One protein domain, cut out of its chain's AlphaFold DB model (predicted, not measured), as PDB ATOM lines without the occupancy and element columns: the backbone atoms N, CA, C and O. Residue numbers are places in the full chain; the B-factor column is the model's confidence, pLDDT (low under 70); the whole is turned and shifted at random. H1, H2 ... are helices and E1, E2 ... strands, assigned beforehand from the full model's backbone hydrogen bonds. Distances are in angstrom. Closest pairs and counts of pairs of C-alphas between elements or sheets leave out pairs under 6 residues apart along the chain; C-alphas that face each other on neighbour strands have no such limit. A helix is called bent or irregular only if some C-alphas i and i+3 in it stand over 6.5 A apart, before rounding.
ATOM      1  N   ALA A 287     -40.097  26.553  14.533       88.44
ATOM      2  CA  ALA A 287     -39.732  27.931  14.870       88.44
ATOM      3  C   ALA A 287     -39.094  28.051  16.270       88.44
ATOM      4  O   ALA A 287     -38.184  28.857  16.457       88.44
ATOM      5  N   PHE A 288     -39.532  27.233  17.230       91.56
ATOM      6  CA  PHE A 288     -38.915  27.116  18.550       91.56
ATOM      7  C   PHE A 288     -37.631  26.272  18.508       91.56
ATOM      8  O   PHE A 288     -36.631  26.644  19.116       91.56
ATOM      9  N   GLU A 289     -37.595  25.184  17.734       91.25
ATOM     10  CA  GLU A 289     -36.377  24.374  17.563       91.25
ATOM     11  C   GLU A 289     -35.225  25.184  16.941       91.25
ATOM     12  O   GLU A 289     -34.058  25.027  17.325       91.25
ATOM     13  N   ALA A 290     -35.560  26.089  16.015       91.88
ATOM     14  CA  ALA A 290     -34.644  27.059  15.428       91.88
ATOM     15  C   ALA A 290     -34.256  28.202  16.380       91.88
ATOM     16  O   ALA A 290     -33.287  28.903  16.101       91.88
ATOM     17  N   LEU A 291     -34.966  28.425  17.488       93.06
ATOM     18  CA  LEU A 291     -34.666  29.531  18.393       93.06
ATOM     19  C   LEU A 291     -33.297  29.327  19.067       93.06
ATOM     20  O   LEU A 291     -32.927  28.228  19.494       93.06
ATOM     21  N   ARG A 292     -32.539  30.416  19.167       92.69
ATOM     22  CA  ARG A 292     -31.331  30.560  19.982       92.69
ATOM     23  C   ARG A 292     -31.458  31.865  20.770       92.69
ATOM     24  O   ARG A 292     -32.029  32.834  20.272       92.69
ATOM     25  N   VAL A 293     -30.955  31.898  22.000       93.25
ATOM     26  CA  VAL A 293     -31.070  33.065  22.890       93.25
ATOM     27  C   VAL A 293     -29.722  33.372  23.528       93.25
ATOM     28  O   VAL A 293     -29.054  32.465  24.016       93.25
ATOM     29  N   VAL A 294     -29.345  34.650  23.567       92.31
ATOM     30  CA  VAL A 294     -28.179  35.143  24.316       92.31
ATOM     31  C   VAL A 294     -28.643  36.209  25.306       92.31
ATOM     32  O   VAL A 294     -29.356  37.140  24.935       92.31
ATOM     33  N   VAL A 295     -28.247  36.083  26.577       92.00
ATOM     34  CA  VAL A 295     -28.508  37.096  27.617       92.00
ATOM     35  C   VAL A 295     -27.195  37.786  27.962       92.00
ATOM     36  O   VAL A 295     -26.477  37.397  28.887       92.00
ATOM     37  N   TRP A 296     -26.890  38.815  27.183       89.88
ATOM     38  CA  TRP A 296     -25.659  39.583  27.250       89.88
ATOM     39  C   TRP A 296     -25.715  40.614  28.381       89.88
ATOM     40  O   TRP A 296     -26.630  41.435  28.451       89.88
ATOM     41  N   LYS A 297     -24.752  40.567  29.308       82.44
ATOM     42  CA  LYS A 297     -24.781  41.357  30.562       82.44
ATOM     43  C   LYS A 297     -23.720  42.441  30.659       82.44
ATOM     44  O   LYS A 297     -23.680  43.158  31.657       82.44
ATOM     45  N   HIS A 298     -22.854  42.533  29.663       77.00
ATOM     46  CA  HIS A 298     -21.749  43.472  29.661       77.00
ATOM     47  C   HIS A 298     -22.236  44.867  29.252       77.00
ATOM     48  O   HIS A 298     -23.238  44.997  28.555       77.00
ATOM     49  N   SER A 299     -21.554  45.917  29.718       69.56
ATOM     50  CA  SER A 299     -21.894  47.318  29.412       69.56
ATOM     51  C   SER A 299     -21.449  47.781  28.019       69.56
ATOM     52  O   SER A 299     -21.770  48.899  27.628       69.56
ATOM     53  N   PHE A 300     -20.725  46.929  27.294       77.94
ATOM     54  CA  PHE A 300     -20.377  47.077  25.883       77.94
ATOM     55  C   PHE A 300     -21.296  46.221  25.012       77.94
ATOM     56  O   PHE A 300     -21.869  45.244  25.497       77.94
ATOM     57  N   LEU A 301     -21.408  46.558  23.728       76.06
ATOM     58  CA  LEU A 301     -22.014  45.677  22.730       76.06
ATOM     59  C   LEU A 301     -21.046  44.525  22.392       76.06
ATOM     60  O   LEU A 301     -19.832  44.728  22.445       76.06
ATOM     61  N   PRO A 302     -21.545  43.316  22.087       76.31
ATOM     62  CA  PRO A 302     -20.695  42.203  21.671       76.31
ATOM     63  C   PRO A 302     -20.149  42.444  20.253       76.31
ATOM     64  O   PRO A 302     -20.853  42.998  19.413       76.31
ATOM     65  N   ASP A 303     -18.921  42.000  19.962       81.62
ATOM     66  CA  ASP A 303     -18.314  42.094  18.622       81.62
ATOM     67  C   ASP A 303     -18.942  41.053  17.674       81.62
ATOM     68  O   ASP A 303     -18.435  39.946  17.467       81.62
ATOM     69  N   VAL A 304     -20.106  41.415  17.132       86.44
ATOM     70  CA  VAL A 304     -20.898  40.637  16.176       86.44
ATOM     71  C   VAL A 304     -21.166  41.519  14.965       86.44
ATOM     72  O   VAL A 304     -21.784  42.569  15.110       86.44
ATOM     73  N   SER A 305     -20.717  41.104  13.778       88.25
ATOM     74  CA  SER A 305     -20.992  41.839  12.539       88.25
ATOM     75  C   SER A 305     -22.154  41.209  11.785       88.25
ATOM     76  O   SER A 305     -22.214  39.984  11.599       88.25
ATOM     77  N   PHE A 306     -23.044  42.068  11.305       92.44
ATOM     78  CA  PHE A 306     -24.243  41.692  10.570       92.44
ATOM     79  C   PHE A 306     -24.131  42.113   9.102       92.44
ATOM     80  O   PHE A 306     -23.340  42.986   8.753       92.44
ATOM     81  N   ASP A 307     -24.929  41.480   8.256       93.12
ATOM     82  CA  ASP A 307     -25.115  41.790   6.843       93.12
ATOM     83  C   ASP A 307     -26.616  41.760   6.526       93.12
ATOM     84  O   ASP A 307     -27.443  41.214   7.272       93.12
ATOM     85  N   SER A 308     -26.957  42.354   5.394       91.62
ATOM     86  CA  SER A 308     -28.239  42.207   4.733       91.62
ATOM     87  C   SER A 308     -28.588  40.734   4.481       91.62
ATOM     88  O   SER A 308     -27.839  39.960   3.881       91.62
ATOM     89  N   ASP A 309     -29.778  40.328   4.914       89.50
ATOM     90  CA  ASP A 309     -30.426  39.149   4.361       89.50
ATOM     91  C   ASP A 309     -30.798  39.406   2.891       89.50
ATOM     92  O   ASP A 309     -31.373  40.439   2.554       89.50
ATOM     93  N   VAL A 310     -30.494  38.451   2.014       85.12
ATOM     94  CA  VAL A 310     -30.624  38.611   0.555       85.12
ATOM     95  C   VAL A 310     -32.089  38.549   0.100       85.12
ATOM     96  O   VAL A 310     -32.423  39.105  -0.944       85.12
ATOM     97  N   GLU A 311     -32.969  37.898   0.867       84.38
ATOM     98  CA  GLU A 311     -34.392  37.752   0.524       84.38
ATOM     99  C   GLU A 311     -35.238  38.938   1.024       84.38
ATOM    100  O   GLU A 311     -36.042  39.492   0.275       84.38
ATOM    101  N   SER A 312     -35.042  39.366   2.274       88.06
ATOM    102  CA  SER A 312     -35.802  40.462   2.897       88.06
ATOM    103  C   SER A 312     -35.125  41.840   2.821       88.06
ATOM    104  O   SER A 312     -35.786  42.874   2.991       88.06
ATOM    105  N   GLY A 313     -33.810  41.881   2.581       87.81
ATOM    106  CA  GLY A 313     -32.975  43.084   2.633       87.81
ATOM    107  C   GLY A 313     -32.809  43.669   4.042       87.81
ATOM    108  O   GLY A 313     -32.549  44.867   4.156       87.81
ATOM    109  N   ILE A 314     -33.077  42.897   5.098       93.12
ATOM    110  CA  ILE A 314     -32.996  43.341   6.499       93.12
ATOM    111  C   ILE A 314     -31.568  43.128   7.008       93.12
ATOM    112  O   ILE A 314     -30.995  42.063   6.789       93.12
ATOM    113  N   TRP A 315     -30.992  44.106   7.708       92.31
ATOM    114  CA  TRP A 315     -29.633  44.004   8.251       92.31
ATOM    115  C   TRP A 315     -29.614  43.198   9.562       92.31
ATOM    116  O   TRP A 315     -29.543  43.751  10.657       92.31
ATOM    117  N   ASN A 316     -29.773  41.873   9.464       94.00
ATOM    118  CA  ASN A 316     -29.893  40.988  10.629       94.00
ATOM    119  C   ASN A 316     -29.177  39.635  10.516       94.00
ATOM    120  O   ASN A 316     -29.231  38.846  11.464       94.00
ATOM    121  N   LYS A 317     -28.521  39.339   9.394       94.50
ATOM    122  CA  LYS A 317     -27.843  38.060   9.172       94.50
ATOM    123  C   LYS A 317     -26.425  38.116   9.728       94.50
ATOM    124  O   LYS A 317     -25.664  39.013   9.390       94.50
ATOM    125  N   ILE A 318     -26.045  37.163  10.570       92.94
ATOM    126  CA  ILE A 318     -24.716  37.124  11.187       92.94
ATOM    127  C   ILE A 318     -23.651  36.719  10.167       92.94
ATOM    128  O   ILE A 318     -23.792  35.700   9.487       92.94
ATOM    129  N   VAL A 319     -22.541  37.460  10.137       91.12
ATOM    130  CA  VAL A 319     -21.338  37.123   9.354       91.12
ATOM    131  C   VAL A 319     -20.161  36.758  10.259       91.12
ATOM    132  O   VAL A 319     -19.500  35.749  10.023       91.12
ATOM    133  N   LYS A 320     -19.919  37.534  11.322       84.81
ATOM    134  CA  LYS A 320     -18.872  37.277  12.322       84.81
ATOM    135  C   LYS A 320     -19.468  37.353  13.722       84.81
ATOM    136  O   LYS A 320     -20.299  38.212  13.991       84.81
ATOM    137  N   VAL A 321     -18.987  36.492  14.611       84.69
ATOM    138  CA  VAL A 321     -19.300  36.487  16.044       84.69
ATOM    139  C   VAL A 321     -17.977  36.363  16.793       84.69
ATOM    140  O   VAL A 321     -17.150  35.535  16.409       84.69
ATOM    141  N   ASP A 322     -17.745  37.175  17.821       71.44
ATOM    142  CA  ASP A 322     -16.644  36.942  18.757       71.44
ATOM    143  C   ASP A 322     -16.927  35.725  19.652       71.44
ATOM    144  O   ASP A 322     -18.064  35.461  20.053       71.44
ATOM    145  N   ALA A 323     -15.884  34.955  19.951       59.47
ATOM    146  CA  ALA A 323     -15.975  33.612  20.520       59.47
ATOM    147  C   ALA A 323     -16.138  33.604  22.055       59.47
ATOM    148  O   ALA A 323     -15.584  32.745  22.745       59.47
ATOM    149  N   ASP A 324     -16.917  34.542  22.604       71.88
ATOM    150  CA  ASP A 324     -17.337  34.485  24.006       71.88
ATOM    151  C   ASP A 324     -18.170  33.213  24.242       71.88
ATOM    152  O   ASP A 324     -19.030  32.831  23.442       71.88
ATOM    153  N   SER A 325     -17.966  32.590  25.402       68.81
ATOM    154  CA  SER A 325     -18.825  31.545  25.967       68.81
ATOM    155  C   SER A 325     -20.332  31.780  25.751       68.81
ATOM    156  O   SER A 325     -21.060  30.851  25.395       68.81
ATOM    157  N   SER A 326     -20.781  33.030  25.887       81.81
ATOM    158  CA  SER A 326     -22.163  33.504  25.753       81.81
ATOM    159  C   SER A 326     -22.718  33.408  24.329       81.81
ATOM    160  O   SER A 326     -23.934  33.408  24.158       81.81
ATOM    161  N   PHE A 327     -21.845  33.344  23.322       87.75
ATOM    162  CA  PHE A 327     -22.177  33.269  21.899       87.75
ATOM    163  C   PHE A 327     -21.828  31.918  21.259       87.75
ATOM    164  O   PHE A 327     -22.160  31.689  20.102       87.75
ATOM    165  N   SER A 328     -21.236  30.987  22.013       84.88
ATOM    166  CA  SER A 328     -20.752  29.677  21.538       84.88
ATOM    167  C   SER A 328     -21.807  28.738  20.910       84.88
ATOM    168  O   SER A 328     -21.473  27.643  20.446       84.88
ATOM    169  N   HIS A 329     -23.093  29.105  20.918       87.75
ATOM    170  CA  HIS A 329     -24.196  28.409  20.236       87.75
ATOM    171  C   HIS A 329     -24.731  29.113  18.982       87.75
ATOM    172  O   HIS A 329     -25.582  28.539  18.295       87.75
ATOM    173  N   ILE A 330     -24.253  30.319  18.696       91.88
ATOM    174  CA  ILE A 330     -24.627  31.142  17.545       91.88
ATOM    175  C   ILE A 330     -23.590  30.930  16.440       91.88
ATOM    176  O   ILE A 330     -22.392  30.920  16.721       91.88
ATOM    177  N   VAL A 331     -24.028  30.755  15.191       89.81
ATOM    178  CA  VAL A 331     -23.121  30.529  14.051       89.81
ATOM    179  C   VAL A 331     -23.314  31.562  12.934       89.81
ATOM    180  O   VAL A 331     -24.407  32.111  12.785       89.81
ATOM    181  N   PRO A 332     -22.278  31.834  12.114       90.81
ATOM    182  CA  PRO A 332     -22.435  32.599  10.881       90.81
ATOM    183  C   PRO A 332     -23.562  32.042  10.006       90.81
ATOM    184  O   PRO A 332     -23.667  30.834   9.801       90.81
ATOM    185  N   GLY A 333     -24.406  32.936   9.494       90.19
ATOM    186  CA  GLY A 333     -25.638  32.611   8.777       90.19
ATOM    187  C   GLY A 333     -26.907  32.615   9.634       90.19
ATOM    188  O   GLY A 333     -27.989  32.676   9.057       90.19
ATOM    189  N   ASP A 334     -26.816  32.590  10.969       94.12
ATOM    190  CA  ASP A 334     -27.980  32.763  11.852       94.12
ATOM    191  C   ASP A 334     -28.537  34.200  11.771       94.12
ATOM    192  O   ASP A 334     -27.808  35.149  11.485       94.12
ATOM    193  N   PHE A 335     -29.835  34.381  12.032       94.31
ATOM    194  CA  PHE A 335     -30.528  35.666  11.855       94.31
ATOM    195  C   PHE A 335     -31.005  36.243  13.190       94.31
ATOM    196  O   PHE A 335     -31.725  35.572  13.929       94.31
ATOM    197  N   LEU A 336     -30.674  37.498  13.493       94.69
ATOM    198  CA  LEU A 336     -31.210  38.222  14.648       94.69
ATOM    199  C   LEU A 336     -32.698  38.544  14.428       94.69
ATOM    200  O   LEU A 336     -33.086  39.128  13.419       94.69
ATOM    201  N   LEU A 337     -33.537  38.152  15.386       92.88
ATOM    202  CA  LEU A 337     -34.988  38.355  15.347       92.88
ATOM    203  C   LEU A 337     -35.450  39.480  16.279       92.88
ATOM    204  O   LEU A 337     -36.345  40.238  15.918       92.88
ATOM    205  N   PHE A 338     -34.886  39.565  17.489       93.56
ATOM    206  CA  PHE A 338     -35.303  40.547  18.499       93.56
ATOM    207  C   PHE A 338     -34.140  40.998  19.388       93.56
ATOM    208  O   PHE A 338     -33.311  40.178  19.790       93.56
ATOM    209  N   VAL A 339     -34.179  42.269  19.794       92.38
ATOM    210  CA  VAL A 339     -33.322  42.868  20.831       92.38
ATOM    211  C   VAL A 339     -34.220  43.398  21.949       92.38
ATOM    212  O   VAL A 339     -35.043  44.282  21.728       92.38
ATOM    213  N   ASN A 340     -34.114  42.823  23.152       89.62
ATOM    214  CA  ASN A 340     -34.896  43.186  24.347       89.62
ATOM    215  C   ASN A 340     -36.433  43.261  24.151       89.62
ATOM    216  O   ASN A 340     -37.137  43.891  24.940       89.62
ATOM    217  N   GLY A 341     -36.963  42.570  23.137       86.38
ATOM    218  CA  GLY A 341     -38.387  42.541  22.782       86.38
ATOM    219  C   GLY A 341     -38.768  43.398  21.567       86.38
ATOM    220  O   GLY A 341     -39.827  43.160  20.991       86.38
ATOM    221  N   ARG A 342     -37.910  44.328  21.115       91.12
ATOM    222  CA  ARG A 342     -38.077  45.012  19.818       91.12
ATOM    223  C   ARG A 342     -37.739  44.025  18.690       91.12
ATOM    224  O   ARG A 342     -36.653  43.445  18.746       91.12
ATOM    225  N   PRO A 343     -38.626  43.805  17.701       91.69
ATOM    226  CA  PRO A 343     -38.301  43.003  16.526       91.69
ATOM    227  C   PRO A 343     -37.261  43.715  15.656       91.69
ATOM    228  O   PRO A 343     -37.224  44.945  15.607       91.69
ATOM    229  N   ILE A 344     -36.447  42.934  14.949       93.62
ATOM    230  CA  ILE A 344     -35.668  43.419  13.810       93.62
ATOM    231  C   ILE A 344     -36.514  43.200  12.557       93.62
ATOM    232  O   ILE A 344     -36.881  42.069  12.239       93.62
ATOM    233  N   ASP A 345     -36.881  44.293  11.896       90.88
ATOM    234  CA  ASP A 345     -37.849  44.315  10.803       90.88
ATOM    235  C   ASP A 345     -37.329  45.105   9.590       90.88
ATOM    236  O   ASP A 345     -36.163  45.492   9.511       90.88
ATOM    237  N   SER A 346     -38.214  45.356   8.625       89.88
ATOM    238  CA  SER A 346     -37.932  46.074   7.381       89.88
ATOM    239  C   SER A 346     -37.524  47.548   7.539       89.88
ATOM    240  O   SER A 346     -37.252  48.183   6.514       89.88
ATOM    241  N   THR A 347     -37.454  48.087   8.763       90.38
ATOM    242  CA  THR A 347     -36.844  49.397   9.053       90.38
ATOM    243  C   THR A 347     -35.321  49.339   9.175       90.38
ATOM    244  O   THR A 347     -34.671  50.339   8.896       90.38
ATOM    245  N   VAL A 348     -34.740  48.187   9.527       92.94
ATOM    246  CA  VAL A 348     -33.293  48.038   9.760       92.94
ATOM    247  C   VAL A 348     -32.604  47.633   8.453       92.94
ATOM    248  O   VAL A 348     -32.719  46.486   8.013       92.94
ATOM    249  N   ARG A 349     -31.928  48.583   7.792       91.25
ATOM    250  CA  ARG A 349     -31.379  48.427   6.427       91.25
ATOM    251  C   ARG A 349     -29.864  48.593   6.330       91.25
ATOM    252  O   ARG A 349     -29.300  48.288   5.282       91.25
ATOM    253  N   SER A 350     -29.221  49.031   7.403       91.44
ATOM    254  CA  SER A 350     -27.783  49.260   7.512       91.44
ATOM    255  C   SER A 350     -27.245  48.818   8.877       91.44
ATOM    256  O   SER A 350     -28.009  48.551   9.806       91.44
ATOM    257  N   GLU A 351     -25.916  48.764   8.996       87.31
ATOM    258  CA  GLU A 351     -25.228  48.515  10.269       87.31
ATOM    259  C   GLU A 351     -25.505  49.654  11.277       87.31
ATOM    260  O   GLU A 351     -25.811  49.366  12.431       87.31
ATOM    261  N   ASP A 352     -25.546  50.922  10.829       87.19
ATOM    262  CA  ASP A 352     -25.928  52.083  11.657       87.19
ATOM    263  C   ASP A 352     -27.364  51.960  12.224       87.19
ATOM    264  O   ASP A 352     -27.571  52.215  13.411       87.19
ATOM    265  N   ASP A 353     -28.356  51.525  11.426       89.19
ATOM    266  CA  ASP A 353     -29.741  51.330  11.915       89.19
ATOM    267  C   ASP A 353     -29.806  50.287  13.044       89.19
ATOM    268  O   ASP A 353     -30.639  50.378  13.951       89.19
ATOM    269  N   LEU A 354     -28.953  49.259  12.967       88.06
ATOM    270  CA  LEU A 354     -28.891  48.182  13.949       88.06
ATOM    271  C   LEU A 354     -28.116  48.609  15.204       88.06
ATOM    272  O   LEU A 354     -28.529  48.273  16.315       88.06
ATOM    273  N   ASP A 355     -27.061  49.408  15.057       86.69
ATOM    274  CA  ASP A 355     -26.372  50.043  16.182       86.69
ATOM    275  C   ASP A 355     -27.291  51.020  16.933       86.69
ATOM    276  O   ASP A 355     -27.273  51.034  18.165       86.69
ATOM    277  N   ASP A 356     -28.177  51.749  16.247       85.94
ATOM    278  CA  ASP A 356     -29.235  52.545  16.886       85.94
ATOM    279  C   ASP A 356     -30.292  51.660  17.587       85.94
ATOM    280  O   ASP A 356     -30.807  52.022  18.653       85.94
ATOM    281  N   VAL A 357     -30.598  50.462  17.061       88.25
ATOM    282  CA  VAL A 357     -31.427  49.468  17.776       88.25
ATOM    283  C   VAL A 357     -30.743  49.003  19.061       88.25
ATOM    284  O   VAL A 357     -31.413  48.901  20.090       88.25
ATOM    285  N   PHE A 358     -29.437  48.731  19.030       87.38
ATOM    286  CA  PHE A 358     -28.681  48.325  20.213       87.38
ATOM    287  C   PHE A 358     -28.523  49.472  21.223       87.38
ATOM    288  O   PHE A 358     -28.769  49.272  22.412       87.38
ATOM    289  N   ALA A 359     -28.183  50.681  20.767       83.25
ATOM    290  CA  ALA A 359     -27.992  51.866  21.604       83.25
ATOM    291  C   ALA A 359     -29.280  52.318  22.316       83.25
ATOM    292  O   ALA A 359     -29.213  52.881  23.411       83.25
ATOM    293  N   ALA A 360     -30.456  52.015  21.754       83.12
ATOM    294  CA  ALA A 360     -31.747  52.232  22.406       83.12
ATOM    295  C   ALA A 360     -31.960  51.382  23.681       83.12
ATOM    296  O   ALA A 360     -32.888  51.656  24.447       83.12
ATOM    297  N   PHE A 361     -31.125  50.364  23.939       80.50
ATOM    298  CA  PHE A 361     -31.247  49.481  25.099       80.50
ATOM    299  C   PHE A 361     -29.992  49.471  25.978       80.50
ATOM    300  O   PHE A 361     -28.938  48.965  25.608       80.50
ATOM    301  N   ALA A 362     -30.143  49.919  27.225       72.12
ATOM    302  CA  ALA A 362     -29.134  49.684  28.252       72.12
ATOM    303  C   ALA A 362     -29.030  48.186  28.608       72.12
ATOM    304  O   ALA A 362     -30.038  47.479  28.698       72.12
ATOM    305  N   SER A 363     -27.809  47.718  28.873       75.19
ATOM    306  CA  SER A 363     -27.531  46.340  29.288       75.19
ATOM    307  C   SER A 363     -28.266  45.955  30.588       75.19
ATOM    308  O   SER A 363     -28.336  46.764  31.517       75.19
ATOM    309  N   PRO A 364     -28.751  44.705  30.732       83.56
ATOM    310  CA  PRO A 364     -28.510  43.560  29.855       83.56
ATOM    311  C   PRO A 364     -29.382  43.538  28.591       83.56
ATOM    312  O   PRO A 364     -30.552  43.922  28.611       83.56
ATOM    313  N   LEU A 365     -28.815  43.001  27.511       88.69
ATOM    314  CA  LEU A 365     -29.516  42.715  26.263       88.69
ATOM    315  C   LEU A 365     -29.976  41.253  26.249       88.69
ATOM    316  O   LEU A 365     -29.192  40.341  26.513       88.69
ATOM    317  N   VAL A 366     -31.241  41.021  25.910       90.81
ATOM    318  CA  VAL A 366     -31.772  39.701  25.552       90.81
ATOM    319  C   VAL A 366     -31.901  39.651  24.035       90.81
ATOM    320  O   VAL A 366     -32.711  40.378  23.462       90.81
ATOM    321  N   LEU A 367     -31.090  38.817  23.393       92.06
ATOM    322  CA  LEU A 367     -31.024  38.670  21.941       92.06
ATOM    323  C   LEU A 367     -31.684  37.346  21.541       92.06
ATOM    324  O   LEU A 367     -31.276  36.291  22.036       92.06
ATOM    325  N   LYS A 368     -32.695  37.386  20.664       92.75
ATOM    326  CA  LYS A 368     -33.274  36.190  20.018       92.75
ATOM    327  C   LYS A 368     -32.681  36.041  18.619       92.75
ATOM    328  O   LYS A 368     -32.781  36.979  17.831       92.75
ATOM    329  N   PHE A 369     -32.186  34.855  18.280       93.94
ATOM    330  CA  PHE A 369     -31.744  34.501  16.931       93.94
ATOM    331  C   PHE A 369     -32.516  33.290  16.392       93.94
ATOM    332  O   PHE A 369     -32.939  32.417  17.154       93.94
ATOM    333  N   ARG A 370     -32.666  33.220  15.069       94.00
ATOM    334  CA  ARG A 370     -33.091  32.036  14.320       94.00
ATOM    335  C   ARG A 370     -31.849  31.331  13.787       94.00
ATOM    336  O   ARG A 370     -31.132  31.900  12.967       94.00
ATOM    337  N   ALA A 371     -31.644  30.092  14.210       93.19
ATOM    338  CA  ALA A 371     -30.632  29.215  13.652       93.19
ATOM    339  C   ALA A 371     -30.901  28.964  12.162       93.19
ATOM    340  O   ALA A 371     -31.998  28.555  11.774       93.19
ATOM    341  N   SER A 372     -29.868  29.173  11.355       89.75
ATOM    342  CA  SER A 372     -29.782  28.809   9.940       89.75
ATOM    343  C   SER A 372     -29.970  27.304   9.733       89.75
ATOM    344  O   SER A 372     -30.750  26.875   8.886       89.75
ATOM    345  N   ASN A 373     -29.318  26.500  10.577       87.38
ATOM    346  CA  ASN A 373     -29.527  25.063  10.702       87.38
ATOM    347  C   ASN A 373     -29.924  24.715  12.153       87.38
ATOM    348  O   ASN A 373     -29.052  24.637  13.019       87.38
ATOM    349  N   PRO A 374     -31.215  24.452  12.439       82.88
ATOM    350  CA  PRO A 374     -31.683  24.101  13.785       82.88
ATOM    351  C   PRO A 374     -31.035  22.846  14.386       82.88
ATOM    352  O   PRO A 374     -30.984  22.734  15.611       82.88
ATOM    353  N   HIS A 375     -30.526  21.943  13.540       82.06
ATOM    354  CA  HIS A 375     -29.974  20.630  13.893       82.06
ATOM    355  C   HIS A 375     -28.436  20.608  13.932       82.06
ATOM    356  O   HIS A 375     -27.828  19.544  13.984       82.06
ATOM    357  N   ASN A 376     -27.789  21.776  13.939       80.19
ATOM    358  CA  ASN A 376     -26.332  21.937  14.005       80.19
ATOM    359  C   ASN A 376     -25.673  21.479  15.328       80.19
ATOM    360  O   ASN A 376     -24.481  21.704  15.518       80.19
ATOM    361  N   GLY A 377     -26.432  20.902  16.267       79.19
ATOM    362  CA  GLY A 377     -25.941  20.474  17.580       79.19
ATOM    363  C   GLY A 377     -25.481  21.612  18.500       79.19
ATOM    364  O   GLY A 377     -24.948  21.342  19.572       79.19
ATOM    365  N   THR A 378     -25.665  22.889  18.126       83.12
ATOM    366  CA  THR A 378     -25.105  23.998  18.914       83.12
ATOM    367  C   THR A 378     -25.853  24.270  20.214       83.12
ATOM    368  O   THR A 378     -25.278  24.905  21.100       83.12
ATOM    369  N   VAL A 379     -27.082  23.762  20.345       89.56
ATOM    370  CA  VAL A 379     -27.838  23.663  21.599       89.56
ATOM    371  C   VAL A 379     -28.370  22.243  21.771       89.56
ATOM    372  O   VAL A 379     -28.710  21.587  20.787       89.56
ATOM    373  N   GLN A 380     -28.481  21.804  23.022       89.62
ATOM    374  CA  GLN A 380     -29.031  20.506  23.407       89.62
ATOM    375  C   GLN A 380     -30.257  20.670  24.311       89.62
ATOM    376  O   GLN A 380     -30.349  21.642  25.066       89.62
ATOM    377  N   ASP A 381     -31.169  19.698  24.252       91.56
ATOM    378  CA  ASP A 381     -32.236  19.520  25.239       91.56
ATOM    379  C   ASP A 381     -31.725  18.606  26.356       91.56
ATOM    380  O   ASP A 381     -31.234  17.510  26.088       91.56
ATOM    381  N   TYR A 382     -31.854  19.035  27.610       94.00
ATOM    382  CA  TYR A 382     -31.383  18.278  28.767       94.00
ATOM    383  C   TYR A 382     -32.386  18.313  29.927       94.00
ATOM    384  O   TYR A 382     -33.103  19.294  30.140       94.00
ATOM    385  N   SER A 383     -32.445  17.215  30.682       91.56
ATOM    386  CA  SER A 383     -33.364  17.034  31.811       91.56
ATOM    387  C   SER A 383     -32.631  17.147  33.144       91.56
ATOM    388  O   SER A 383     -31.554  16.590  33.330       91.56
ATOM    389  N   VAL A 384     -33.252  17.845  34.090       90.88
ATOM    390  CA  VAL A 384     -32.710  18.202  35.401       90.88
ATOM    391  C   VAL A 384     -33.714  17.832  36.487       90.88
ATOM    392  O   VAL A 384     -34.807  18.391  36.540       90.88
ATOM    393  N   THR A 385     -33.341  16.936  37.399       87.25
ATOM    394  CA  THR A 385     -34.166  16.631  38.578       87.25
ATOM    395  C   THR A 385     -33.890  17.641  39.692       87.25
ATOM    396  O   THR A 385     -32.816  17.650  40.293       87.25
ATOM    397  N   TRP A 386     -34.875  18.482  40.003       90.62
ATOM    398  CA  TRP A 386     -34.893  19.317  41.201       90.62
ATOM    399  C   TRP A 386     -35.532  18.527  42.349       90.62
ATOM    400  O   TRP A 386     -36.749  18.537  42.520       90.62
ATOM    401  N   SER A 387     -34.711  17.810  43.122       76.19
ATOM    402  CA  SER A 387     -35.149  17.054  44.307       76.19
ATOM    403  C   SER A 387     -35.075  17.871  45.599       76.19
ATOM    404  O   SER A 387     -35.978  17.802  46.429       76.19
ATOM    405  N   ASN A 388     -34.023  18.675  45.781       66.88
ATOM    406  CA  ASN A 388     -33.841  19.496  46.976       66.88
ATOM    407  C   ASN A 388     -33.087  20.810  46.706       66.88
ATOM    408  O   ASN A 388     -32.684  21.110  45.580       66.88
ATOM    409  N   GLY A 389     -32.932  21.612  47.764       72.44
ATOM    410  CA  GLY A 389     -32.210  22.879  47.721       72.44
ATOM    411  C   GLY A 389     -32.882  23.960  46.858       72.44
ATOM    412  O   GLY A 389     -33.985  23.781  46.331       72.44
ATOM    413  N   PRO A 390     -32.241  25.133  46.722       83.56
ATOM    414  CA  PRO A 390     -32.690  26.153  45.788       83.56
ATOM    415  C   PRO A 390     -32.373  25.721  44.349       83.56
ATOM    416  O   PRO A 390     -31.226  25.405  44.035       83.56
ATOM    417  N   LEU A 391     -33.358  25.817  43.448       89.19
ATOM    418  CA  LEU A 391     -33.157  25.592  42.008       89.19
ATOM    419  C   LEU A 391     -31.998  26.438  41.443       89.19
ATOM    420  O   LEU A 391     -31.255  25.992  40.579       89.19
ATOM    421  N   GLY A 392     -31.807  27.651  41.966       88.62
ATOM    422  CA  GLY A 392     -30.639  28.485  41.670       88.62
ATOM    423  C   GLY A 392     -30.737  29.320  40.391       88.62
ATOM    424  O   GLY A 392     -29.828  30.097  40.120       88.62
ATOM    425  N   VAL A 393     -31.834  29.231  39.635       92.44
ATOM    426  CA  VAL A 393     -32.081  30.074  38.453       92.44
ATOM    427  C   VAL A 393     -32.999  31.258  38.779       92.44
ATOM    428  O   VAL A 393     -33.840  31.201  39.674       92.44
ATOM    429  N   THR A 394     -32.878  32.334  38.007       92.00
ATOM    430  CA  THR A 394     -33.891  33.386  37.861       92.00
ATOM    431  C   THR A 394     -34.325  33.406  36.406       92.00
ATOM    432  O   THR A 394     -33.518  33.733  35.534       92.00
ATOM    433  N   LEU A 395     -35.587  33.071  36.151       93.75
ATOM    434  CA  LEU A 395     -36.176  33.175  34.818       93.75
ATOM    435  C   LEU A 395     -36.706  34.597  34.594       93.75
ATOM    436  O   LEU A 395     -37.224  35.216  35.527       93.75
ATOM    437  N   LYS A 396     -36.583  35.102  33.368       90.81
ATOM    438  CA  LYS A 396     -37.264  36.308  32.872       90.81
ATOM    439  C   LYS A 396     -38.101  35.907  31.656       90.81
ATOM    440  O   LYS A 396     -37.777  34.920  30.996       90.81
ATOM    441  N   ASP A 397     -39.147  36.671  31.356       88.75
ATOM    442  CA  ASP A 397     -39.747  36.612  30.032       88.75
ATOM    443  C   ASP A 397     -38.793  37.195  28.977       88.75
ATOM    444  O   ASP A 397     -37.894  37.990  29.261       88.75
ATOM    445  N   ASP A 398     -39.031  36.802  27.735       80.62
ATOM    446  CA  ASP A 398     -38.308  37.258  26.550       80.62
ATOM    447  C   ASP A 398     -38.693  38.668  26.061       80.62
ATOM    448  O   ASP A 398     -38.221  39.113  25.016       80.62
ATOM    449  N   CYS A 399     -39.561  39.360  26.806       77.19
ATOM    450  CA  CYS A 399     -40.146  40.665  26.492       77.19
ATOM    451  C   CYS A 399     -40.970  40.746  25.189       77.19
ATOM    452  O   CYS A 399     -41.416  41.831  24.834       77.19
ATOM    453  N   THR A 400     -41.275  39.619  24.539       80.06
ATOM    454  CA  THR A 400     -42.152  39.540  23.352       80.06
ATOM    455  C   THR A 400     -43.575  39.088  23.719       80.06
ATOM    456  O   THR A 400     -43.926  39.025  24.903       80.06
ATOM    457  N   SER A 401     -44.411  38.782  22.720       76.62
ATOM    458  CA  SER A 401     -45.712  38.105  22.862       76.62
ATOM    459  C   SER A 401     -45.606  36.714  23.485       76.62
ATOM    460  O   SER A 401     -46.483  36.309  24.243       76.62
ATOM    461  N   ASP A 402     -44.526  36.004  23.168       82.44
ATOM    462  CA  ASP A 402     -44.417  34.551  23.339       82.44
ATOM    463  C   ASP A 402     -44.049  34.168  24.780       82.44
ATOM    464  O   ASP A 402     -44.247  33.035  25.214       82.44
ATOM    465  N   LYS A 403     -43.513  35.140  25.532       87.19
ATOM    466  CA  LYS A 403     -43.163  35.049  26.954       87.19
ATOM    467  C   LYS A 403     -42.297  33.840  27.300       87.19
ATOM    468  O   LYS A 403     -42.427  33.307  28.401       87.19
ATOM    469  N   VAL A 404     -41.379  33.446  26.417       92.50
ATOM    470  CA  VAL A 404     -40.470  32.313  26.645       92.50
ATOM    471  C   VAL A 404     -39.690  32.507  27.961       92.50
ATOM    472  O   VAL A 404     -39.100  33.572  28.162       92.50
ATOM    473  N   PRO A 405     -39.687  31.521  28.882       95.50
ATOM    474  CA  PRO A 405     -38.939  31.599  30.137       95.50
ATOM    475  C   PRO A 405     -37.440  31.338  29.930       95.50
ATOM    476  O   PRO A 405     -36.997  30.193  29.833       95.50
ATOM    477  N   ILE A 406     -36.653  32.412  29.920       95.19
ATOM    478  CA  ILE A 406     -35.199  32.386  29.706       95.19
ATOM    479  C   ILE A 406     -34.460  32.480  31.046       95.19
ATOM    480  O   ILE A 406     -34.795  33.320  31.888       95.19
ATOM    481  N   VAL A 407     -33.403  31.685  31.234       94.69
ATOM    482  CA  VAL A 407     -32.486  31.750  32.383       94.69
ATOM    483  C   VAL A 407     -31.659  33.042  32.331       94.69
ATOM    484  O   VAL A 407     -30.564  33.123  31.777       94.69
ATOM    485  N   ASN A 408     -32.202  34.087  32.954       92.44
ATOM    486  CA  ASN A 408     -31.606  35.418  33.028       92.44
ATOM    487  C   ASN A 408     -30.513  35.516  34.110       92.44
ATOM    488  O   ASN A 408     -29.582  36.308  33.983       92.44
ATOM    489  N   ARG A 409     -30.555  34.726  35.190       90.12
ATOM    490  CA  ARG A 409     -29.507  34.743  36.236       90.12
ATOM    491  C   ARG A 409     -29.340  33.376  36.893       90.12
ATOM    492  O   ARG A 409     -30.315  32.655  37.058       90.12
ATOM    493  N   LEU A 410     -28.118  33.079  37.324       88.19
ATOM    494  CA  LEU A 410     -27.768  31.926  38.155       88.19
ATOM    495  C   LEU A 410     -27.320  32.424  39.535       88.19
ATOM    496  O   LEU A 410     -26.670  33.471  39.627       88.19
ATOM    497  N   THR A 411     -27.625  31.689  40.602       83.31
ATOM    498  CA  THR A 411     -27.110  31.953  41.950       83.31
ATOM    499  C   THR A 411     -26.001  30.959  42.285       83.31
ATOM    500  O   THR A 411     -26.206  29.746  42.351       83.31
ATOM    501  N   LYS A 412     -24.794  31.482  42.533       65.12
ATOM    502  CA  LYS A 412     -23.596  30.691  42.865       65.12
ATOM    503  C   LYS A 412     -23.602  30.166  44.316       65.12
ATOM    504  O   LYS A 412     -22.551  30.082  44.940       65.12
ATOM    505  N   LYS A 413     -24.775  29.859  44.890       68.62
ATOM    506  CA  LYS A 413     -24.849  29.229  46.218       68.62
ATOM    507  C   LYS A 413     -24.495  27.747  46.072       68.62
ATOM    508  O   LYS A 413     -25.106  27.059  45.258       68.62
ATOM    509  N   ALA A 414     -23.552  27.269  46.882       62.00
ATOM    510  CA  ALA A 414     -23.213  25.851  46.963       62.00
ATOM    511  C   ALA A 414     -24.468  24.988  47.199       62.00
ATOM    512  O   ALA A 414     -25.377  25.378  47.939       62.00
ATOM    513  N   GLY A 415     -24.530  23.839  46.524       68.81
ATOM    514  CA  GLY A 415     -25.680  22.934  46.561       68.81
ATOM    515  C   GLY A 415     -26.905  23.372  45.746       68.81
ATOM    516  O   GLY A 415     -27.908  22.665  45.788       68.81
ATOM    517  N   SER A 416     -26.872  24.491  45.005       82.94
ATOM    518  CA  SER A 416     -27.973  24.838  44.091       82.94
ATOM    519  C   SER A 416     -28.017  23.902  42.879       82.94
ATOM    520  O   SER A 416     -26.976  23.486  42.361       82.94
ATOM    521  N   VAL A 417     -29.223  23.582  42.402       86.19
ATOM    522  CA  VAL A 417     -29.406  22.680  41.247       86.19
ATOM    523  C   VAL A 417     -28.744  23.255  39.994       86.19
ATOM    524  O   VAL A 417     -28.056  22.529  39.289       86.19
ATOM    525  N   ALA A 418     -28.862  24.568  39.773       87.94
ATOM    526  CA  ALA A 418     -28.201  25.279  38.682       87.94
ATOM    527  C   ALA A 418     -26.681  25.056  38.620       87.94
ATOM    528  O   ALA A 418     -26.140  24.931  37.526       87.94
ATOM    529  N   VAL A 419     -26.001  24.983  39.771       82.38
ATOM    530  CA  VAL A 419     -24.560  24.689  39.829       82.38
ATOM    531  C   VAL A 419     -24.299  23.188  39.673       82.38
ATOM    532  O   VAL A 419     -23.433  22.816  38.891       82.38
ATOM    533  N   LYS A 420     -25.063  22.322  40.358       81.56
ATOM    534  CA  LYS A 420     -24.910  20.853  40.267       81.56
ATOM    535  C   LYS A 420     -25.115  20.305  38.847       81.56
ATOM    536  O   LYS A 420     -24.481  19.326  38.484       81.56
ATOM    537  N   GLN A 421     -26.027  20.908  38.086       85.81
ATOM    538  CA  GLN A 421     -26.496  20.428  36.780       85.81
ATOM    539  C   GLN A 421     -26.067  21.350  35.626       85.81
ATOM    540  O   GLN A 421     -26.622  21.268  34.533       85.81
ATOM    541  N   ASN A 422     -25.094  22.239  35.876       89.06
ATOM    542  CA  ASN A 422     -24.469  23.112  34.878       89.06
ATOM    543  C   ASN A 422     -25.480  23.898  34.008       89.06
ATOM    544  O   ASN A 422     -25.350  23.968  32.790       89.06
ATOM    545  N   ILE A 423     -26.524  24.476  34.616       92.38
ATOM    546  CA  ILE A 423     -27.519  25.273  33.878       92.38
ATOM    547  C   ILE A 423     -26.876  26.595  33.447       92.38
ATOM    548  O   ILE A 423     -26.364  27.324  34.300       92.38
ATOM    549  N   ALA A 424     -26.924  26.935  32.158       91.81
ATOM    550  CA  ALA A 424     -26.273  28.127  31.625       91.81
ATOM    551  C   ALA A 424     -27.196  29.362  31.601       91.81
ATOM    552  O   ALA A 424     -28.409  29.299  31.804       91.81
ATOM    553  N   ILE A 425     -26.600  30.535  31.374       92.62
ATOM    554  CA  ILE A 425     -27.326  31.794  31.150       92.62
ATOM    555  C   ILE A 425     -27.751  31.847  29.681       92.62
ATOM    556  O   ILE A 425     -26.926  31.641  28.801       92.62
ATOM    557  N   GLY A 426     -29.019  32.170  29.421       92.50
ATOM    558  CA  GLY A 426     -29.605  32.140  28.075       92.50
ATOM    559  C   GLY A 426     -30.347  30.844  27.739       92.50
ATOM    560  O   GLY A 426     -31.186  30.867  26.841       92.50
ATOM    561  N   ASP A 427     -30.131  29.768  28.503       94.62
ATOM    562  CA  ASP A 427     -30.917  28.535  28.394       94.62
ATOM    563  C   ASP A 427     -32.416  28.815  28.592       94.62
ATOM    564  O   ASP A 427     -32.819  29.661  29.397       94.62
ATOM    565  N   ILE A 428     -33.255  28.084  27.869       95.88
ATOM    566  CA  ILE A 428     -34.714  28.193  27.921       95.88
ATOM    567  C   ILE A 428     -35.267  27.059  28.785       95.88
ATOM    568  O   ILE A 428     -34.850  25.916  28.623       95.88
ATOM    569  N   LEU A 429     -36.234  27.341  29.663       96.81
ATOM    570  CA  LEU A 429     -37.037  26.292  30.304       96.81
ATOM    571  C   LEU A 429     -38.131  25.826  29.327       96.81
ATOM    572  O   LEU A 429     -38.973  26.615  28.897       96.81
ATOM    573  N   VAL A 430     -38.121  24.540  28.992       95.94
ATOM    574  CA  VAL A 430     -38.929  23.922  27.925       95.94
ATOM    575  C   VAL A 430     -40.071  23.066  28.476       95.94
ATOM    576  O   VAL A 430     -41.138  22.985  27.864       95.94
ATOM    577  N   ALA A 431     -39.875  22.450  29.645       95.19
ATOM    578  CA  ALA A 431     -40.955  21.793  30.374       95.19
ATOM    579  C   ALA A 431     -40.735  21.771  31.894       95.19
ATOM    580  O   ALA A 431     -39.599  21.744  32.376       95.19
ATOM    581  N   ILE A 432     -41.841  21.701  32.641       94.62
ATOM    582  CA  ILE A 432     -41.875  21.312  34.060       94.62
ATOM    583  C   ILE A 432     -42.685  20.018  34.146       94.62
ATOM    584  O   ILE A 432     -43.884  20.006  33.871       94.62
ATOM    585  N   ASN A 433     -42.034  18.919  34.514       91.50
ATOM    586  CA  ASN A 433     -42.524  17.556  34.330       91.50
ATOM    587  C   ASN A 433     -43.000  17.376  32.868       91.50
ATOM    588  O   ASN A 433     -42.230  17.594  31.932       91.50
ATOM    589  N   ASN A 434     -44.284  17.066  32.667       86.44
ATOM    590  CA  ASN A 434     -44.902  16.907  31.344       86.44
ATOM    591  C   ASN A 434     -45.623  18.178  30.842       86.44
ATOM    592  O   ASN A 434     -46.383  18.112  29.880       86.44
ATOM    593  N   ILE A 435     -45.426  19.329  31.495       90.06
ATOM    594  CA  ILE A 435     -46.098  20.596  31.174       90.06
ATOM    595  C   ILE A 435     -45.179  21.458  30.301       90.06
ATOM    596  O   ILE A 435     -44.105  21.847  30.756       90.06
ATOM    597  N   ASP A 436     -45.611  21.793  29.081       93.19
ATOM    598  CA  ASP A 436     -44.878  22.686  28.172       93.19
ATOM    599  C   ASP A 436     -44.863  24.138  28.684       93.19
ATOM    600  O   ASP A 436     -45.890  24.818  28.741       93.19
ATOM    601  N   THR A 437     -43.682  24.642  29.032       94.00
ATOM    602  CA  THR A 437     -43.501  26.017  29.520       94.00
ATOM    603  C   THR A 437     -43.386  27.060  28.408       94.00
ATOM    604  O   THR A 437     -43.479  28.256  28.692       94.00
ATOM    605  N   ILE A 438     -43.243  26.632  27.151       93.69
ATOM    606  CA  ILE A 438     -43.268  27.490  25.959       93.69
ATOM    607  C   ILE A 438     -44.707  27.896  25.635       93.69
ATOM    608  O   ILE A 438     -44.969  29.072  25.397       93.69
ATOM    609  N   GLN A 439     -45.657  26.958  25.726       91.06
ATOM    610  CA  GLN A 439     -47.083  27.247  25.539       91.06
ATOM    611  C   GLN A 439     -47.709  28.012  26.725       91.06
ATOM    612  O   GLN A 439     -48.619  28.814  26.526       91.06
ATOM    613  N   LEU A 440     -47.236  27.794  27.963       90.06
ATOM    614  CA  LEU A 440     -47.747  28.502  29.153       90.06
ATOM    615  C   LEU A 440     -47.107  29.879  29.408       90.06
ATOM    616  O   LEU A 440     -47.665  30.687  30.158       90.06
ATOM    617  N   GLY A 441     -45.922  30.136  28.852       89.75
ATOM    618  CA  GLY A 441     -45.151  31.354  29.090       89.75
ATOM    619  C   GLY A 441     -44.587  31.492  30.517       89.75
ATOM    620  O   GLY A 441     -44.917  30.763  31.462       89.75
ATOM    621  N   CYS A 442     -43.693  32.464  30.694       92.94
ATOM    622  CA  CYS A 442     -42.835  32.578  31.872       92.94
ATOM    623  C   CYS A 442     -43.597  32.840  33.178       92.94
ATOM    624  O   CYS A 442     -43.258  32.257  34.209       92.94
ATOM    625  N   SER A 443     -44.630  33.685  33.170       91.06
ATOM    626  CA  SER A 443     -45.366  34.055  34.390       91.06
ATOM    627  C   SER A 443     -46.091  32.865  35.026       91.06
ATOM    628  O   SER A 443     -46.059  32.702  36.250       91.06
ATOM    629  N   LEU A 444     -46.706  32.006  34.207       90.81
ATOM    630  CA  LEU A 444     -47.401  30.810  34.677       90.81
ATOM    631  C   LEU A 444     -46.407  29.691  35.015       90.81
ATOM    632  O   LEU A 444     -46.516  29.099  36.087       90.81
ATOM    633  N   SER A 445     -45.364  29.501  34.204       95.00
ATOM    634  CA  SER A 445     -44.251  28.584  34.503       95.00
ATOM    635  C   SER A 445     -43.594  28.893  35.860       95.00
ATOM    636  O   SER A 445     -43.401  28.009  36.691       95.00
ATOM    637  N   MET A 446     -43.355  30.173  36.157       92.62
ATOM    638  CA  MET A 446     -42.847  30.659  37.448       92.62
ATOM    639  C   MET A 446     -43.854  30.492  38.604       92.62
ATOM    640  O   MET A 446     -43.456  30.443  39.768       92.62
ATOM    641  N   SER A 447     -45.156  30.409  38.317       91.06
ATOM    642  CA  SER A 447     -46.202  30.085  39.301       91.06
ATOM    643  C   SER A 447     -46.227  28.584  39.619       91.06
ATOM    644  O   SER A 447     -46.403  28.209  40.779       91.06
ATOM    645  N   ILE A 448     -45.971  27.735  38.615       93.25
ATOM    646  CA  ILE A 448     -45.818  26.282  38.765       93.25
ATOM    647  C   ILE A 448     -44.541  25.966  39.553       93.25
ATOM    648  O   ILE A 448     -44.630  25.293  40.571       93.25
ATOM    649  N   LEU A 449     -43.379  26.537  39.203       93.25
ATOM    650  CA  LEU A 449     -42.118  26.338  39.949       93.25
ATOM    651  C   LEU A 449     -42.195  26.716  41.443       93.25
ATOM    652  O   LEU A 449     -41.399  26.235  42.238       93.25
ATOM    653  N   LYS A 450     -43.145  27.572  41.842       89.12
ATOM    654  CA  LYS A 450     -43.378  27.964  43.248       89.12
ATOM    655  C   LYS A 450     -44.331  27.035  44.010       89.12
ATOM    656  O   LYS A 450     -44.572  27.270  45.191       89.12
ATOM    657  N   LYS A 451     -44.917  26.046  43.332       87.88
ATOM    658  CA  LYS A 451     -45.946  25.129  43.858       87.88
ATOM    659  C   LYS A 451     -45.721  23.661  43.485       87.88
ATOM    660  O   LYS A 451     -46.452  22.808  43.978       87.88
ATOM    661  N   VAL A 452     -44.789  23.379  42.577       88.88
ATOM    662  CA  VAL A 452     -44.463  22.022  42.144       88.88
ATOM    663  C   VAL A 452     -43.931  21.237  43.340       88.88
ATOM    664  O   VAL A 452     -43.092  21.736  44.092       88.88
ATOM    665  N   GLN A 453     -44.453  20.029  43.537       82.94
ATOM    666  CA  GLN A 453     -43.910  19.117  44.537       82.94
ATOM    667  C   GLN A 453     -42.540  18.631  44.063       82.94
ATOM    668  O   GLN A 453     -42.345  18.403  42.868       82.94
ATOM    669  N   LEU A 454     -41.598  18.492  44.993       81.94
ATOM    670  CA  LEU A 454     -40.281  17.929  44.707       81.94
ATOM    671  C   LEU A 454     -40.299  16.418  45.026       81.94
ATOM    672  O   LEU A 454     -40.926  16.044  46.019       81.94
ATOM    673  N   PRO A 455     -39.625  15.558  44.239       86.75
ATOM    674  CA  PRO A 455     -38.788  15.894  43.088       86.75
ATOM    675  C   PRO A 455     -39.583  16.327  41.848       86.75
ATOM    676  O   PRO A 455     -40.557  15.691  41.455       86.75
ATOM    677  N   ALA A 456     -39.120  17.400  41.205       86.62
ATOM    678  CA  ALA A 456     -39.647  17.898  39.938       86.62
ATOM    679  C   ALA A 456     -38.612  17.701  38.825       86.62
ATOM    680  O   ALA A 456     -37.451  18.079  38.984       86.62
ATOM    681  N   GLN A 457     -39.021  17.151  37.686       91.25
ATOM    682  CA  GLN A 457     -38.186  17.083  36.490       91.25
ATOM    683  C   GLN A 457     -38.343  18.386  35.700       91.25
ATOM    684  O   GLN A 457     -39.453  18.831  35.428       91.25
ATOM    685  N   LEU A 458     -37.241  19.022  35.326       95.62
ATOM    686  CA  LEU A 458     -37.212  20.262  34.556       95.62
ATOM    687  C   LEU A 458     -36.457  20.004  33.258       95.62
ATOM    688  O   LEU A 458     -35.361  19.455  33.302       95.62
ATOM    689  N   ARG A 459     -37.014  20.392  32.112       95.00
ATOM    690  CA  ARG A 459     -36.338  20.246  30.816       95.00
ATOM    691  C   ARG A 459     -35.880  21.607  30.326       95.00
ATOM    692  O   ARG A 459     -36.698  22.520  30.238       95.00
ATOM    693  N   PHE A 460     -34.601  21.738  30.007       96.38
ATOM    694  CA  PHE A 460     -33.993  22.960  29.492       96.38
ATOM    695  C   PHE A 460     -33.447  22.736  28.076       96.38
ATOM    696  O   PHE A 460     -33.115  21.608  27.719       96.38
ATOM    697  N   ARG A 461     -33.344  23.809  27.286       93.88
ATOM    698  CA  ARG A 461     -32.710  23.827  25.958       93.88
ATOM    699  C   ARG A 461     -31.695  24.954  25.886       93.88
ATOM    700  O   ARG A 461     -32.038  26.098  26.188       93.88
ATOM    701  N   GLY A 462     -30.470  24.648  25.471       92.56
ATOM    702  CA  GLY A 462     -29.408  25.645  25.347       92.56
ATOM    703  C   GLY A 462     -28.005  25.045  25.403       92.56
ATOM    704  O   GLY A 462     -27.756  24.006  24.792       92.56
ATOM    705  N   LYS A 463     -27.091  25.722  26.103       87.56
ATOM    706  CA  LYS A 463     -25.681  25.323  26.262       87.56
ATOM    707  C   LYS A 463     -25.373  24.608  27.573       87.56
ATOM    708  O   LYS A 463     -24.312  23.999  27.673       87.56
TER     709      LYS A 463
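This is residues 287 to 463 of the 998 residues of an uncharacterized protein of Albugo candida (UniProt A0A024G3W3). Two small lobes of strands are set end to end: one holds the sheet E6 E10 E9, with the hairpin E7 E8 and the helices H2 and H3, and the other holds the sheet E1 E5 E4, partly face to face with the hairpin E2 E3, with H1 at the end away from the first lobe. The 177 printed residues have three named helices and ten named strands, in the order E1 E2 E3 E4 H1 E5 E6 E7 E8 H2 E9 H3 E10, and the neighbour strands are antiparallel. The class is mixed, helices and strands, though under half of the residues, 82, are in named elements. The whole is compact, with a radius of gyration of the C-alphas of 16.6 A, yet elongated, spanning 50 by 29 by 29 A.

In one sheet E10, residues 456 to 462, is the inner strand between E6, residues 380 to 386, and E9, residues 428 to 432; N 384 and O 458 are 2.8 A apart, N 430 and O 459 2.8 A. H3, residues 437 to 448, is on this sheet at a height of 4.7 A, over none of its strands; its closest C-alphas to E9 are Thr 437 and Ala 431, 5.0 A. H2, residues 417 to 420, only grazes it. The hairpin of E7, residues 393 to 396, and E8, residues 406 to 410, has N 394 and O 409 at 2.8 A; the closest C-alphas of E8 and E9 are Ile 406 and Ile 428, 4.6 A. E1, residues 291 to 296, has its closest C-alpha pair with E8 at Val 295 and Asn 408, 6.5 A. E5, residues 365 to 370, is the inner strand between E1 and E4, residues 335 to 339, with N 294 and O 367 at 3.0 A and N 337 and O 368 at 2.8 A. This sheet and the hairpin of E2, residues 304 to 308, and E3, residues 315 to 321, form a sandwich, two sheets face to face, with planes 44 degrees apart; N 305 and O 320 are 2.9 A apart. H1, residues 351 to 359, only grazes the sheet E1 E5 E4; its closest C-alpha pair with E3 is Glu 351 and Trp 315, 6.6 A. Every O i to N i+4 pair is within hydrogen-bond range in H1 and 5 of 8 in H3; H2 is too short for one, and its one O i to N i+3 pair is within range.

E1 begins at C-alpha 291, (-34.666, 29.531, 18.393), and measures 16.1 A; E5 measures 16.4 A and E3 15.0 A. E6 measures 18.8 A. H1 measures 12.1 A. H3 measures 9.5 A and is irregular, with C-alphas 439 and 442 9.3 A apart. E10 measures 19.4 A and ends at C-alpha 462, (-29.408, 25.645, 25.347).

The two C-alphas farthest apart are those of Ser 350 and Gln 453, 50.4 A. The printed part has no cut. The links E3 to E4 and E4 to H1 are long. Mean pLDDT of the printed part is 87.6; residues 299, 323, 325, 388 and 412 to 415 are under 70.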